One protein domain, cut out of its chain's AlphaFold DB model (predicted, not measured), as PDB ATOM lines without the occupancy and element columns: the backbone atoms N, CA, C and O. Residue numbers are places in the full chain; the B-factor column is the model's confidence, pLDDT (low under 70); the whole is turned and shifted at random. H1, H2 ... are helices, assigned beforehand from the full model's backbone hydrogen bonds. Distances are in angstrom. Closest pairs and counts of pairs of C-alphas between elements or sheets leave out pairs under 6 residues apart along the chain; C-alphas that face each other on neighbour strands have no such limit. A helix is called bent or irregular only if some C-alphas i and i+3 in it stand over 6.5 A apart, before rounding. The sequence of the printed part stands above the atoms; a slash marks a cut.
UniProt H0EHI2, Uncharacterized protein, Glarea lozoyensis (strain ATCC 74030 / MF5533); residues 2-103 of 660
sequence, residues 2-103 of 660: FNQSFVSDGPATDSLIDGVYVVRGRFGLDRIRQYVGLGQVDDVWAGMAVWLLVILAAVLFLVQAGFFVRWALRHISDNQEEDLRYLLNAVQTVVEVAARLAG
ATOM      1  N   PHE A   2     -31.896 -47.282 -28.161       61.72
ATOM      2  CA  PHE A   2     -31.739 -46.287 -29.222       61.72
ATOM      3  C   PHE A   2     -31.415 -46.984 -30.543       61.72
ATOM      4  O   PHE A   2     -30.997 -48.142 -30.540       61.72
ATOM      5  N   ASN A   3     -31.588 -46.257 -31.643       58.19
ATOM      6  CA  ASN A   3     -31.232 -46.609 -33.020       58.19
ATOM      7  C   ASN A   3     -29.705 -46.591 -33.249       58.19
ATOM      8  O   ASN A   3     -29.210 -46.032 -34.220       58.19
ATOM      9  N   GLN A   4     -28.951 -47.177 -32.320       60.25
ATOM     10  CA  GLN A   4     -27.514 -47.402 -32.416       60.25
ATOM     11  C   GLN A   4     -27.265 -48.884 -32.178       60.25
ATOM     12  O   GLN A   4     -27.710 -49.439 -31.169       60.25
ATOM     13  N   SER A   5     -26.564 -49.513 -33.115       56.34
ATOM     14  CA  SER A   5     -26.022 -50.844 -32.897       56.34
ATOM     15  C   SER A   5     -24.806 -50.781 -31.966       56.34
ATOM     16  O   SER A   5     -24.121 -49.762 -31.891       56.34
ATOM     17  N   PHE A   6     -24.557 -51.879 -31.253       60.00
ATOM     18  CA  PHE A   6     -23.421 -52.047 -30.338       60.00
ATOM     19  C   PHE A   6     -22.620 -53.333 -30.610       60.00
ATOM     20  O   PHE A   6     -21.682 -53.614 -29.868       60.00
ATOM     21  N   VAL A   7     -23.019 -54.147 -31.601       62.69
ATOM     22  CA  VAL A   7     -22.407 -55.462 -31.888       62.69
ATOM     23  C   VAL A   7     -22.233 -55.701 -33.386       62.69
ATOM     24  O   VAL A   7     -21.149 -56.113 -33.790       62.69
ATOM     25  N   SER A   8     -23.241 -55.428 -34.220       55.28
ATOM     26  CA  SER A   8     -23.034 -55.328 -35.669       55.28
ATOM     27  C   SER A   8     -22.685 -53.889 -36.062       55.28
ATOM     28  O   SER A   8     -23.432 -52.975 -35.726       55.28
ATOM     29  N   ASP A   9     -21.625 -53.645 -36.835       56.66
ATOM     30  CA  ASP A   9     -21.350 -52.314 -37.421       56.66
ATOM     31  C   ASP A   9     -22.295 -51.988 -38.605       56.66
ATOM     32  O   ASP A   9     -21.935 -51.321 -39.575       56.66
ATOM     33  N   GLY A  10     -23.527 -52.507 -38.559       56.19
ATOM     34  CA  GLY A  10     -24.561 -52.256 -39.551       56.19
ATOM     35  C   GLY A  10     -25.106 -50.828 -39.442       56.19
ATOM     36  O   GLY A  10     -25.300 -50.332 -38.326       56.19
ATOM     37  N   PRO A  11     -25.401 -50.160 -40.573       54.91
ATOM     38  CA  PRO A  11     -25.919 -48.800 -40.561       54.91
ATOM     39  C   PRO A  11     -27.238 -48.722 -39.788       54.91
ATOM     40  O   PRO A  11     -28.125 -49.567 -39.945       54.91
ATOM     41  N   ALA A  12     -27.370 -47.683 -38.962       56.31
ATOM     42  CA  ALA A  12     -28.608 -47.370 -38.267       56.31
ATOM     43  C   ALA A  12     -29.702 -47.058 -39.298       56.31
ATOM     44  O   ALA A  12     -29.665 -46.027 -39.965       56.31
ATOM     45  N   THR A  13     -30.660 -47.970 -39.450       57.47
ATOM     46  CA  THR A  13     -31.821 -47.771 -40.321       57.47
ATOM     47  C   THR A  13     -32.813 -46.833 -39.647       57.47
ATOM     48  O   THR A  13     -33.075 -47.004 -38.454       57.47
ATOM     49  N   ASP A  14     -33.406 -45.902 -40.394       57.06
ATOM     50  CA  ASP A  14     -34.465 -45.045 -39.854       57.06
ATOM     51  C   ASP A  14     -35.581 -45.876 -39.211       57.06
ATOM     52  O   ASP A  14     -36.042 -46.891 -39.747       57.06
ATOM     53  N   SER A  15     -35.994 -45.456 -38.016       57.38
ATOM     54  CA  SER A  15     -37.104 -46.076 -37.305       57.38
ATOM     55  C   SER A  15     -38.405 -45.843 -38.072       57.38
ATOM     56  O   SER A  15     -38.599 -44.820 -38.728       57.38
ATOM     57  N   LEU A  16     -39.317 -46.814 -38.020       62.28
ATOM     58  CA  LEU A  16     -40.513 -46.814 -38.862       62.28
ATOM     59  C   LEU A  16     -41.600 -45.859 -38.319       62.28
ATOM     60  O   LEU A  16     -42.569 -46.298 -37.699       62.28
ATOM     61  N   ILE A  17     -41.406 -44.552 -38.528       57.28
ATOM     62  CA  ILE A  17     -42.144 -43.454 -37.874       57.28
ATOM     63  C   ILE A  17     -43.637 -43.413 -38.248       57.28
ATOM     64  O   ILE A  17     -44.481 -43.375 -37.354       57.28
ATOM     65  N   ASP A  18     -43.984 -43.463 -39.538       55.59
ATOM     66  CA  ASP A  18     -45.346 -43.126 -39.997       55.59
ATOM     67  C   ASP A  18     -46.372 -44.273 -39.925       55.59
ATOM     68  O   ASP A  18     -47.551 -44.080 -40.217       55.59
ATOM     69  N   GLY A  19     -45.954 -45.502 -39.608       58.19
ATOM     70  CA  GLY A  19     -46.844 -46.675 -39.547       58.19
ATOM     71  C   GLY A  19     -47.466 -47.132 -40.883       58.19
ATOM     72  O   GLY A  19     -48.125 -48.169 -40.917       58.19
ATOM     73  N   VAL A  20     -47.229 -46.410 -41.985       58.53
ATOM     74  CA  VAL A  20     -47.699 -46.725 -43.352       58.53
ATOM     75  C   VAL A  20     -47.129 -48.055 -43.870       58.53
ATOM     76  O   VAL A  20     -47.782 -48.775 -44.626       58.53
ATOM     77  N   TYR A  21     -45.919 -48.418 -43.442       54.56
ATOM     78  CA  TYR A  21     -45.244 -49.647 -43.852       54.56
ATOM     79  C   TYR A  21     -45.599 -50.835 -42.946       54.56
ATOM     80  O   TYR A  21     -45.401 -50.814 -41.731       54.56
ATOM     81  N   VAL A  22     -46.075 -51.928 -43.550       57.31
ATOM     82  CA  VAL A  22     -46.448 -53.150 -42.821       57.31
ATOM     83  C   VAL A  22     -45.200 -53.906 -42.351       57.31
ATOM     84  O   VAL A  22     -44.525 -54.566 -43.140       57.31
ATOM     85  N   VAL A  23     -44.951 -53.864 -41.041       63.41
ATOM     86  CA  VAL A  23     -43.871 -54.570 -40.328       63.41
ATOM     87  C   VAL A  23     -43.908 -56.084 -40.602       63.41
ATOM     88  O   VAL A  23     -44.667 -56.835 -39.977       63.41
ATOM     89  N   ARG A  24     -43.064 -56.564 -41.527       56.78
ATOM     90  CA  ARG A  24     -42.961 -57.984 -41.932       56.78
ATOM     91  C   ARG A  24     -42.155 -58.816 -40.922       56.78
ATOM     92  O   ARG A  24     -41.144 -59.420 -41.265       56.78
ATOM     93  N   GLY A  25     -42.615 -58.862 -39.673       60.44
ATOM     94  CA  GLY A  25     -42.050 -59.712 -38.619       60.44
ATOM     95  C   GLY A  25     -42.881 -60.972 -38.369       60.44
ATOM     96  O   GLY A  25     -44.044 -60.864 -37.944       60.44
ATOM     97  N   ARG A  26     -42.284 -62.154 -38.592       58.66
ATOM     98  CA  ARG A  26     -42.867 -63.457 -38.201       58.66
ATOM     99  C   ARG A  26     -42.737 -63.678 -36.694       58.66
ATOM    100  O   ARG A  26     -43.648 -64.243 -36.092       58.66
ATOM    101  N   PHE A  27     -41.658 -63.187 -36.088       60.41
ATOM    102  CA  PHE A  27     -41.399 -63.265 -34.654       60.41
ATOM    103  C   PHE A  27     -41.460 -61.882 -33.992       60.41
ATOM    104  O   PHE A  27     -41.437 -60.841 -34.649       60.41
ATOM    105  N   GLY A  28     -41.584 -61.863 -32.661       68.25
ATOM    106  CA  GLY A  28     -41.760 -60.620 -31.898       68.25
ATOM    107  C   GLY A  28     -40.550 -59.681 -31.961       68.25
ATOM    108  O   GLY A  28     -40.734 -58.468 -32.063       68.25
ATOM    109  N   LEU A  29     -39.328 -60.230 -31.951       68.31
ATOM    110  CA  LEU A  29     -38.101 -59.429 -32.023       68.31
ATOM    111  C   LEU A  29     -37.934 -58.725 -33.376       68.31
ATOM    112  O   LEU A  29     -37.548 -57.563 -33.376       68.31
ATOM    113  N   ASP A  30     -38.307 -59.358 -34.497       68.31
ATOM    114  CA  ASP A  30     -38.277 -58.737 -35.835       68.31
ATOM    115  C   ASP A  30     -39.046 -57.406 -35.859       68.31
ATOM    116  O   ASP A  30     -38.625 -56.432 -36.483       68.31
ATOM    117  N   ARG A  31     -40.183 -57.364 -35.151       67.50
ATOM    118  CA  ARG A  31     -41.038 -56.175 -35.054       67.50
ATOM    119  C   ARG A  31     -40.402 -55.108 -34.175       67.50
ATOM    120  O   ARG A  31     -40.353 -53.950 -34.570       67.50
ATOM    121  N   ILE A  32     -39.884 -55.498 -33.009       70.06
ATOM    122  CA  ILE A  32     -39.180 -54.590 -32.090       70.06
ATOM    123  C   ILE A  32     -37.968 -53.961 -32.790       70.06
ATOM    124  O   ILE A  32     -37.800 -52.748 -32.732       70.06
ATOM    125  N   ARG A  33     -37.186 -54.759 -33.527       67.56
ATOM    126  CA  ARG A  33     -36.064 -54.298 -34.354       67.56
ATOM    127  C   ARG A  33     -36.489 -53.201 -35.340       67.56
ATOM    128  O   ARG A  33     -35.841 -52.159 -35.386       67.56
ATOM    129  N   GLN A  34     -37.578 -53.413 -36.085       66.88
ATOM    130  CA  GLN A  34     -38.090 -52.458 -37.085       66.88
ATOM    131  C   GLN A  34     -38.660 -51.172 -36.453       66.88
ATOM    132  O   GLN A  34     -38.504 -50.097 -37.024       66.88
ATOM    133  N   TYR A  35     -39.247 -51.238 -35.252       67.69
ATOM    134  CA  TYR A  35     -39.672 -50.036 -34.516       67.69
ATOM    135  C   TYR A  35     -38.508 -49.259 -33.874       67.69
ATOM    136  O   TYR A  35     -38.610 -48.046 -33.710       67.69
ATOM    137  N   VAL A  36     -37.408 -49.927 -33.501       70.69
ATOM    138  CA  VAL A  36     -36.230 -49.293 -32.869       70.69
ATOM    139  C   VAL A  36     -35.177 -48.844 -33.900       70.69
ATOM    140  O   VAL A  36     -34.292 -48.071 -33.551       70.69
ATOM    141  N   GLY A  37     -35.278 -49.272 -35.166       62.84
ATOM    142  CA  GLY A  37     -34.347 -48.895 -36.240       62.84
ATOM    143  C   GLY A  37     -33.018 -49.667 -36.230       62.84
ATOM    144  O   GLY A  37     -31.984 -49.127 -36.615       62.84
ATOM    145  N   LEU A  38     -33.008 -50.917 -35.750       63.88
ATOM    146  CA  LEU A  38     -31.770 -51.697 -35.574       63.88
ATOM    147  C   LEU A  38     -31.397 -52.572 -36.786       63.88
ATOM    148  O   LEU A  38     -32.259 -53.148 -37.459       63.88
ATOM    149  N   GLY A  39     -30.087 -52.698 -37.029       61.03
ATOM    150  CA  GLY A  39     -29.489 -53.364 -38.194       61.03
ATOM    151  C   GLY A  39     -29.544 -54.896 -38.171       61.03
ATOM    152  O   GLY A  39     -29.757 -55.509 -39.219       61.03
ATOM    153  N   GLN A  40     -29.450 -55.532 -37.000       65.94
ATOM    154  CA  GLN A  40     -29.672 -56.971 -36.817       65.94
ATOM    155  C   GLN A  40     -30.576 -57.270 -35.607       65.94
ATOM    156  O   GLN A  40     -31.035 -56.375 -34.896       65.94
ATOM    157  N   VAL A  41     -30.937 -58.545 -35.430       69.12
ATOM    158  CA  VAL A  41     -31.791 -58.996 -34.314       69.12
ATOM    159  C   VAL A  41     -30.975 -59.120 -33.023       69.12
ATOM    160  O   VAL A  41     -31.484 -58.834 -31.942       69.12
ATOM    161  N   ASP A  42     -29.701 -59.474 -33.137       71.56
ATOM    162  CA  ASP A  42     -28.790 -59.688 -32.011       71.56
ATOM    163  C   ASP A  42     -28.424 -58.371 -31.304       71.56
ATOM    164  O   ASP A  42     -28.355 -58.319 -30.072       71.56
ATOM    165  N   ASP A  43     -28.360 -57.264 -32.056       71.19
ATOM    166  CA  ASP A  43     -28.211 -55.901 -31.523       71.19
ATOM    167  C   ASP A  43     -29.362 -55.515 -30.577       71.19
ATOM    168  O   ASP A  43     -29.177 -54.724 -29.649       71.19
ATOM    169  N   VAL A  44     -30.556 -56.100 -30.761       76.81
ATOM    170  CA  VAL A  44     -31.697 -55.901 -29.852       76.81
ATOM    171  C   VAL A  44     -31.391 -56.513 -28.481       76.81
ATOM    172  O   VAL A  44     -31.694 -55.913 -27.448       76.81
ATOM    173  N   TRP A  45     -30.752 -57.684 -28.442       79.94
ATOM    174  CA  TRP A  45     -30.360 -58.330 -27.188       79.94
ATOM    175  C   TRP A  45     -29.172 -57.624 -26.528       79.94
ATOM    176  O   TRP A  45     -29.208 -57.367 -25.322       79.94
ATOM    177  N   ALA A  46     -28.165 -57.232 -27.312       80.56
ATOM    178  CA  ALA A  46     -27.018 -56.473 -26.819       80.56
ATOM    179  C   ALA A  46     -27.433 -55.102 -26.258       80.56
ATOM    180  O   ALA A  46     -27.103 -54.768 -25.118       80.56
ATOM    181  N   GLY A  47     -28.239 -54.339 -27.003       80.88
ATOM    182  CA  GLY A  47     -28.761 -53.045 -26.566       80.88
ATOM    183  C   GLY A  47     -29.642 -53.144 -25.315       80.88
ATOM    184  O   GLY A  47     -29.565 -52.276 -24.446       80.88
ATOM    185  N   MET A  48     -30.439 -54.210 -25.171       83.62
ATOM    186  CA  MET A  48     -31.177 -54.490 -23.931       83.62
ATOM    187  C   MET A  48     -30.231 -54.756 -22.752       83.62
ATOM    188  O   MET A  48     -30.416 -54.174 -21.684       83.62
ATOM    189  N   ALA A  49     -29.208 -55.596 -22.942       85.44
ATOM    190  CA  ALA A  49     -28.250 -55.948 -21.896       85.44
ATOM    191  C   ALA A  49     -27.424 -54.736 -21.425       85.44
ATOM    192  O   ALA A  49     -27.319 -54.500 -20.220       85.44
ATOM    193  N   VAL A  50     -26.910 -53.921 -22.353       88.38
ATOM    194  CA  VAL A  50     -26.163 -52.689 -22.039       88.38
ATOM    195  C   VAL A  50     -27.032 -51.706 -21.249       88.38
ATOM    196  O   VAL A  50     -26.614 -51.229 -20.193       88.38
ATOM    197  N   TRP A  51     -28.268 -51.444 -21.690       87.62
ATOM    198  CA  TRP A  51     -29.165 -50.536 -20.965       87.62
ATOM    199  C   TRP A  51     -29.601 -51.083 -19.601       87.62
ATOM    200  O   TRP A  51     -29.735 -50.302 -18.656       87.62
ATOM    201  N   LEU A  52     -29.755 -52.401 -19.453       91.12
ATOM    202  CA  LEU A  52     -30.004 -53.037 -18.158       91.12
ATOM    203  C   LEU A  52     -28.817 -52.846 -17.203       91.12
ATOM    204  O   LEU A  52     -29.037 -52.486 -16.046       91.12
ATOM    205  N   LEU A  53     -27.575 -53.019 -17.671       92.75
ATOM    206  CA  LEU A  53     -26.378 -52.789 -16.854       92.75
ATOM    207  C   LEU A  53     -26.212 -51.316 -16.453       92.75
ATOM    208  O   LEU A  53     -25.901 -51.048 -15.295       92.75
ATOM    209  N   VAL A  54     -26.486 -50.361 -17.350       94.62
ATOM    210  CA  VAL A  54     -26.460 -48.919 -17.025       94.62
ATOM    211  C   VAL A  54     -27.503 -48.574 -15.955       94.62
ATOM    212  O   VAL A  54     -27.187 -47.879 -14.988       94.62
ATOM    213  N   ILE A  55     -28.730 -49.094 -16.074       93.31
ATOM    214  CA  ILE A  55     -29.787 -48.896 -15.067       93.31
ATOM    215  C   ILE A  55     -29.391 -49.541 -13.730       93.31
ATOM    216  O   ILE A  55     -29.554 -48.920 -12.681       93.31
ATOM    217  N   LEU A  56     -28.838 -50.755 -13.751       95.38
ATOM    218  CA  LEU A  56     -28.397 -51.467 -12.549       95.38
ATOM    219  C   LEU A  56     -27.248 -50.728 -11.845       95.38
ATOM    220  O   LEU A  56     -27.304 -50.542 -10.630       95.38
ATOM    221  N   ALA A  57     -26.260 -50.229 -12.592       94.62
ATOM    222  CA  ALA A  57     -25.176 -49.404 -12.060       94.62
ATOM    223  C   ALA A  57     -25.700 -48.090 -11.453       94.62
ATOM    224  O   ALA A  57     -25.307 -47.730 -10.344       94.62
ATOM    225  N   ALA A  58     -26.641 -47.411 -12.119       95.94
ATOM    226  CA  ALA A  58     -27.269 -46.196 -11.598       95.94
ATOM    227  C   ALA A  58     -28.078 -46.452 -10.312       95.94
ATOM    228  O   ALA A  58     -28.019 -45.656  -9.374       95.94
ATOM    229  N   VAL A  59     -28.797 -47.577 -10.221       96.69
ATOM    230  CA  VAL A  59     -29.521 -47.982  -9.003       96.69
ATOM    231  C   VAL A  59     -28.550 -48.313  -7.867       96.69
ATOM    232  O   VAL A  59     -28.756 -47.837  -6.749       96.69
ATOM    233  N   LEU A  60     -27.473 -49.059  -8.131       96.44
ATOM    234  CA  LEU A  60     -26.433 -49.333  -7.133       96.44
ATOM    235  C   LEU A  60     -25.766 -48.041  -6.642       96.44
ATOM    236  O   LEU A  60     -25.615 -47.867  -5.434       96.44
ATOM    237  N   PHE A  61     -25.446 -47.109  -7.544       96.75
ATOM    238  CA  PHE A  61     -24.896 -45.801  -7.189       96.75
ATOM    239  C   PHE A  61     -25.868 -44.978  -6.330       96.75
ATOM    240  O   PHE A  61     -25.457 -44.416  -5.320       96.75
ATOM    241  N   LEU A  62     -27.164 -44.949  -6.657       95.56
ATOM    242  CA  LEU A  62     -28.176 -44.261  -5.840       95.56
ATOM    243  C   LEU A  62     -28.335 -44.892  -4.446       95.56
ATOM    244  O   LEU A  62     -28.502 -44.168  -3.463       95.56
ATOM    245  N   VAL A  63     -28.244 -46.221  -4.335       94.88
ATOM    246  CA  VAL A  63     -28.243 -46.925  -3.042       94.88
ATOM    247  C   VAL A  63     -26.981 -46.586  -2.242       94.88
ATOM    248  O   VAL A  63     -27.088 -46.207  -1.075       94.88
ATOM    249  N   GLN A  64     -25.798 -46.644  -2.860       93.19
ATOM    250  CA  GLN A  64     -24.526 -46.265  -2.235       93.19
ATOM    251  C   GLN A  64     -24.520 -44.796  -1.793       93.19
ATOM    252  O   GLN A  64     -24.139 -44.510  -0.661       93.19
ATOM    253  N   ALA A  65     -25.019 -43.876  -2.621       93.94
ATOM    254  CA  ALA A  65     -25.178 -42.465  -2.278       93.94
ATOM    255  C   ALA A  65     -26.163 -42.269  -1.113       93.94
ATOM    256  O   ALA A  65     -25.897 -41.477  -0.212       93.94
ATOM    257  N   GLY A  66     -27.260 -43.034  -1.064       92.88
ATOM    258  CA  GLY A  66     -28.185 -43.047   0.074       92.88
ATOM    259  C   GLY A  66     -27.523 -43.509   1.378       92.88
ATOM    260  O   GLY A  66     -27.710 -42.879   2.423       92.88
ATOM    261  N   PHE A  67     -26.696 -44.557   1.324       92.75
ATOM    262  CA  PHE A  67     -25.884 -44.995   2.464       92.75
ATOM    263  C   PHE A  67     -24.805 -43.975   2.846       92.75
ATOM    264  O   PHE A  67     -24.632 -43.718   4.035       92.75
ATOM    265  N   PHE A  68     -24.134 -43.347   1.878       92.25
ATOM    266  CA  PHE A  68     -23.118 -42.320   2.117       92.25
ATOM    267  C   PHE A  68     -23.714 -41.060   2.755       92.25
ATOM    268  O   PHE A  68     -23.181 -40.568   3.745       92.25
ATOM    269  N   VAL A  69     -24.866 -40.579   2.276       91.25
ATOM    270  CA  VAL A  69     -25.597 -39.458   2.892       91.25
ATOM    271  C   VAL A  69     -26.069 -39.826   4.301       91.25
ATOM    272  O   VAL A  69     -25.912 -39.025   5.219       91.25
ATOM    273  N   ARG A  70     -26.583 -41.044   4.522       85.38
ATOM    274  CA  ARG A  70     -26.953 -41.529   5.867       85.38
ATOM    275  C   ARG A  70     -25.742 -41.627   6.803       85.38
ATOM    276  O   ARG A  70     -25.866 -41.302   7.980       85.38
ATOM    277  N   TRP A  71     -24.589 -42.060   6.292       88.62
ATOM    278  CA  TRP A  71     -23.329 -42.122   7.031       88.62
ATOM    279  C   TRP A  71     -22.818 -40.721   7.377       88.62
ATOM    280  O   TRP A  71     -22.566 -40.458   8.547       88.62
ATOM    281  N   ALA A  72     -22.772 -39.797   6.414       87.12
ATOM    282  CA  ALA A  72     -22.349 -38.414   6.631       87.12
ATOM    283  C   ALA A  72     -23.270 -37.678   7.615       87.12
ATOM    284  O   ALA A  72     -22.787 -37.042   8.547       87.12
ATOM    285  N   LEU A  73     -24.594 -37.832   7.483       83.38
ATOM    286  CA  LEU A  73     -25.550 -37.296   8.457       83.38
ATOM    287  C   LEU A  73     -25.285 -37.856   9.862       83.38
ATOM    288  O   LEU A  73     -25.249 -37.078  10.813       83.38
ATOM    289  N   ARG A  74     -25.030 -39.166  10.005       78.50
ATOM    290  CA  ARG A  74     -24.676 -39.774  11.301       78.50
ATOM    291  C   ARG A  74     -23.326 -39.278  11.832       78.50
ATOM    292  O   ARG A  74     -23.198 -39.097  13.034       78.50
ATOM    293  N   HIS A  75     -22.344 -39.054  10.964       81.25
ATOM    294  CA  HIS A  75     -21.006 -38.607  11.353       81.25
ATOM    295  C   HIS A  75     -20.983 -37.141  11.817       81.25
ATOM    296  O   HIS A  75     -20.161 -36.782  12.654       81.25
ATOM    297  N   ILE A  76     -21.903 -36.317  11.304       83.00
ATOM    298  CA  ILE A  76     -22.133 -34.929  11.737       83.00
ATOM    299  C   ILE A  76     -23.029 -34.874  12.992       83.00
ATOM    300  O   ILE A  76     -22.883 -33.980  13.823       83.00
ATOM    301  N   SER A  77     -23.956 -35.825  13.148       76.44
ATOM    302  CA  SER A  77     -24.943 -35.860  14.240       76.44
ATOM    303  C   SER A  77     -24.461 -36.724  15.410       76.44
ATOM    304  O   SER A  77     -25.070 -37.746  15.723       76.44
ATOM    305  N   ASP A  78     -23.355 -36.331  16.045       64.81
ATOM    306  CA  ASP A  78     -22.628 -37.155  17.026       64.81
ATOM    307  C   ASP A  78     -23.306 -37.232  18.418       64.81
ATOM    308  O   ASP A  78     -22.792 -36.766  19.429       64.81
ATOM    309  N   ASN A  79     -24.511 -37.814  18.460       61.50
ATOM    310  CA  ASN A  79     -25.351 -38.013  19.652       61.50
ATOM    311  C   ASN A  79     -25.783 -39.492  19.766       61.50
ATOM    312  O   ASN A  79     -26.962 -39.831  19.678       61.50
ATOM    313  N   GLN A  80     -24.819 -40.411  19.872       61.78
ATOM    314  CA  GLN A  80     -25.040 -41.794  19.418       61.78
ATOM    315  C   GLN A  80     -25.942 -42.687  20.293       61.78
ATOM    316  O   GLN A  80     -26.468 -43.673  19.777       61.78
ATOM    317  N   GLU A  81     -26.136 -42.409  21.587       63.16
ATOM    318  CA  GLU A  81     -26.741 -43.396  22.505       63.16
ATOM    319  C   GLU A  81     -28.271 -43.523  22.428       63.16
ATOM    320  O   GLU A  81     -28.801 -44.636  22.512       63.16
ATOM    321  N   GLU A  82     -28.991 -42.408  22.276       66.56
ATOM    322  CA  GLU A  82     -30.455 -42.420  22.152       66.56
ATOM    323  C   GLU A  82     -30.867 -42.723  20.706       66.56
ATOM    324  O   GLU A  82     -31.672 -43.628  20.459       66.56
ATOM    325  N   ASP A  83     -30.226 -42.060  19.738       64.50
ATOM    326  CA  ASP A  83     -30.487 -42.252  18.310       64.50
ATOM    327  C   ASP A  83     -30.215 -43.683  17.843       64.50
ATOM    328  O   ASP A  83     -30.950 -44.176  16.991       64.50
ATOM    329  N   LEU A  84     -29.245 -44.414  18.409       69.06
ATOM    330  CA  LEU A  84     -29.045 -45.825  18.050       69.06
ATOM    331  C   LEU A  84     -30.237 -46.706  18.464       69.06
ATOM    332  O   LEU A  84     -30.595 -47.632  17.734       69.06
ATOM    333  N   ARG A  85     -30.900 -46.403  19.587       74.75
ATOM    334  CA  ARG A  85     -32.089 -47.139  20.060       74.75
ATOM    335  C   ARG A  85     -33.307 -46.816  19.199       74.75
ATOM    336  O   ARG A  85     -34.026 -47.729  18.787       74.75
ATOM    337  N   TYR A  86     -33.503 -45.540  18.863       77.69
ATOM    338  CA  TYR A  86     -34.545 -45.123  17.922       77.69
ATOM    339  C   TYR A  86     -34.293 -45.661  16.507       77.69
ATOM    340  O   TYR A  86     -35.236 -46.097  15.851       77.69
ATOM    341  N   LEU A  87     -33.036 -45.722  16.056       74.06
ATOM    342  CA  LEU A  87     -32.636 -46.278  14.765       74.06
ATOM    343  C   LEU A  87     -32.869 -47.786  14.697       74.06
ATOM    344  O   LEU A  87     -33.380 -48.248  13.682       74.06
ATOM    345  N   LEU A  88     -32.542 -48.554  15.741       78.44
ATOM    346  CA  LEU A  88     -32.807 -49.998  15.774       78.44
ATOM    347  C   LEU A  88     -34.314 -50.295  15.733       78.44
ATOM    348  O   LEU A  88     -34.744 -51.127  14.938       78.44
ATOM    349  N   ASN A  89     -35.126 -49.552  16.490       82.06
ATOM    350  CA  ASN A  89     -36.590 -49.646  16.436       82.06
ATOM    351  C   ASN A  89     -37.147 -49.207  15.057       82.06
ATOM    352  O   ASN A  89     -38.000 -49.869  14.466       82.06
ATOM    353  N   ALA A  90     -36.604 -48.140  14.465       82.62
ATOM    354  CA  ALA A  90     -36.967 -47.711  13.114       82.62
ATOM    355  C   ALA A  90     -36.578 -48.754  12.046       82.62
ATOM    356  O   ALA A  90     -37.356 -49.019  11.137       82.62
ATOM    357  N   VAL A  91     -35.412 -49.395  12.161       83.19
ATOM    358  CA  VAL A  91     -35.000 -50.493  11.273       83.19
ATOM    359  C   VAL A  91     -35.911 -51.707  11.459       83.19
ATOM    360  O   VAL A  91     -36.349 -52.264  10.457       83.19
ATOM    361  N   GLN A  92     -36.279 -52.064  12.693       83.31
ATOM    362  CA  GLN A  92     -37.266 -53.114  12.960       83.31
ATOM    363  C   GLN A  92     -38.604 -52.807  12.272       83.31
ATOM    364  O   GLN A  92     -39.098 -53.648  11.529       83.31
ATOM    365  N   THR A  93     -39.160 -51.603  12.437       84.25
ATOM    366  CA  THR A  93     -40.435 -51.233  11.788       84.25
ATOM    367  C   THR A  93     -40.333 -51.166  10.259       84.25
ATOM    368  O   THR A  93     -41.278 -51.552   9.574       84.25
ATOM    369  N   VAL A  94     -39.191 -50.760   9.691       82.06
ATOM    370  CA  VAL A  94     -38.946 -50.814   8.237       82.06
ATOM    371  C   VAL A  94     -38.849 -52.259   7.736       82.06
ATOM    372  O   VAL A  94     -39.431 -52.566   6.698       82.06
ATOM    373  N   VAL A  95     -38.184 -53.157   8.468       83.75
ATOM    374  CA  VAL A  95     -38.113 -54.594   8.142       83.75
ATOM    375  C   VAL A  95     -39.483 -55.261   8.292       83.75
ATOM    376  O   VAL A  95     -39.869 -56.038   7.430       83.75
ATOM    377  N   GLU A  96     -40.261 -54.912   9.315       84.12
ATOM    378  CA  GLU A  96     -41.631 -55.393   9.539       84.12
ATOM    379  C   GLU A  96     -42.592 -54.928   8.429       84.12
ATOM    380  O   GLU A  96     -43.403 -55.707   7.923       84.12
ATOM    381  N   VAL A  97     -42.477 -53.670   7.986       81.81
ATOM    382  CA  VAL A  97     -43.239 -53.140   6.844       81.81
ATOM    383  C   VAL A  97     -42.780 -53.771   5.527       81.81
ATOM    384  O   VAL A  97     -43.628 -54.132   4.712       81.81
ATOM    385  N   ALA A  98     -41.475 -53.970   5.318       72.94
ATOM    386  CA  ALA A  98     -40.945 -54.660   4.142       72.94
ATOM    387  C   ALA A  98     -41.392 -56.132   4.094       72.94
ATOM    388  O   ALA A  98     -41.822 -56.597   3.042       72.94
ATOM    389  N   ALA A  99     -41.384 -56.832   5.231       78.00
ATOM    390  CA  ALA A  99     -41.896 -58.190   5.377       78.00
ATOM    391  C   ALA A  99     -43.388 -58.264   5.012       78.00
ATOM    392  O   ALA A  99     -43.759 -59.042   4.133       78.00
ATOM    393  N   ARG A 100     -44.227 -57.381   5.574       72.81
ATOM    394  CA  ARG A 100     -45.661 -57.303   5.228       72.81
ATOM    395  C   ARG A 100     -45.912 -56.941   3.761       72.81
ATOM    396  O   ARG A 100     -46.856 -57.453   3.165       72.81
ATOM    397  N   LEU A 101     -45.077 -56.092   3.155       69.19
ATOM    398  CA  LEU A 101     -45.143 -55.771   1.721       69.19
ATOM    399  C   LEU A 101     -44.710 -56.948   0.832       69.19
ATOM    400  O   LEU A 101     -45.277 -57.123  -0.247       69.19
ATOM    401  N   ALA A 102     -43.758 -57.764   1.295       68.62
ATOM    402  CA  ALA A 102     -43.304 -58.998   0.653       68.62
ATOM    403  C   ALA A 102     -44.211 -60.218   0.929       68.62
ATOM    404  O   ALA A 102     -44.026 -61.265   0.315       68.62
ATOM    405  N   GLY A 103     -45.203 -60.093   1.820       67.88
ATOM    406  CA  GLY A 103     -46.168 -61.149   2.153       67.88
ATOM    407  C   GLY A 103     -45.805 -62.031   3.355       67.88
ATOM    408  O   GLY A 103     -46.542 -62.969   3.649       67.88
TER     409      GLY A 103
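What this domain is: This is residues 2 to 103 of the 660 residues of an uncharacterized protein of Glarea lozoyensis (strain ATCC 74030 / MF5533) (UniProt H0EHI2). One long helix, H2, makes a shaft with a small head at its first end and a second helix, H3, folding back at its other end, and H2 and H3 together make a V. The head holds the short helix H1 and the long unnamed stretch of residues 2 to 27; the arms of the V are exposed, with residues 52 to 73 of H2 and residues 84 to 102 of H3 standing free. The printed part has 102 residues with three named helices in the order H1, H2, H3 and no named strand, and its class is all helix. It is extended, with a radius of gyration of the C-alphas of 23.8 A, and its C-alphas span 68 by 32 by 23 A along their three main axes.

How they stand to each other: The printed part begins with residues 2 to 27, which hold no named element; their C-alphas lie 15 to 33 A from the mean of all C-alphas. H1, residues 28 to 36, comes next, and a tight link of 5 residues joins it to H2, residues 42 to 76. H1 and H2 only just touch, with 3 pairs of C-alphas within 8 A. Their closest C-alphas are those of Arg 33 and Val 44, 6.5 A apart, and H2 touches H1 with residue 44 alone. The lines of H1 and H2 stand at 72 degrees, about perpendicular, but only just, and their centres are 28.2 A apart. A tight link of 3 residues joins H2 to H3, residues 80 to 102. Though they follow each other, H2 and H3 are apart, but only just: their closest C-alphas are 8.4 A apart. H1 and H3 are apart, and H3 touches no helix. No two of the helices form a hairpin. In the backbones of H1 and H2 every O i to N i+4 pair is within hydrogen-bond range; in H3 18 of 19 such pairs are.

Where its parts are: The first printed C-alpha, that of Phe 2, is at (-31.739, -46.287, -29.222). H1 has 9 residues, from Gly 28 to Val 36, and measures 12.6 A from first to last C-alpha; it begins with C-alpha 28 at (-41.760, -60.620, -31.898). H2 has 35 residues, from Asp 42 to Ile 76, and is the longest helix, 50.7 A from first to last C-alpha. It begins with C-alpha 42 at (-28.790, -59.688, -32.011) and ends with C-alpha 76 at (-22.133, -34.929, 11.737). H3 has 23 residues, from Gln 80 to Ala 102, and measures 31.3 A from first to last C-alpha. It begins with C-alpha 80 at (-25.040, -41.794, 19.418) and ends with C-alpha 102 at (-43.304, -58.998, 0.653). None of the helices is bent or irregular.

The domain as a whole: The two C-alphas farthest apart are those of Val 20 and Glu 81, 69.2 A; the first and last printed C-alphas, those of Phe 2 and Gly 103, are 37.6 A apart. The printed part runs from residue 2 to residue 103 and has no cut. Both links between the helices are tight. Residues 75 to 82 also stand free, of which 80 to 82 belong to H3. The mean pLDDT of the printed part is 74.0, with means of 68 for H1, 88 for H2 and 76 for H3. The model's confidence is low, under 70, at 48 residues, namely residues 2 to 31, 33 to 35, 37 to 41, 78 to 84 and 101 to 103.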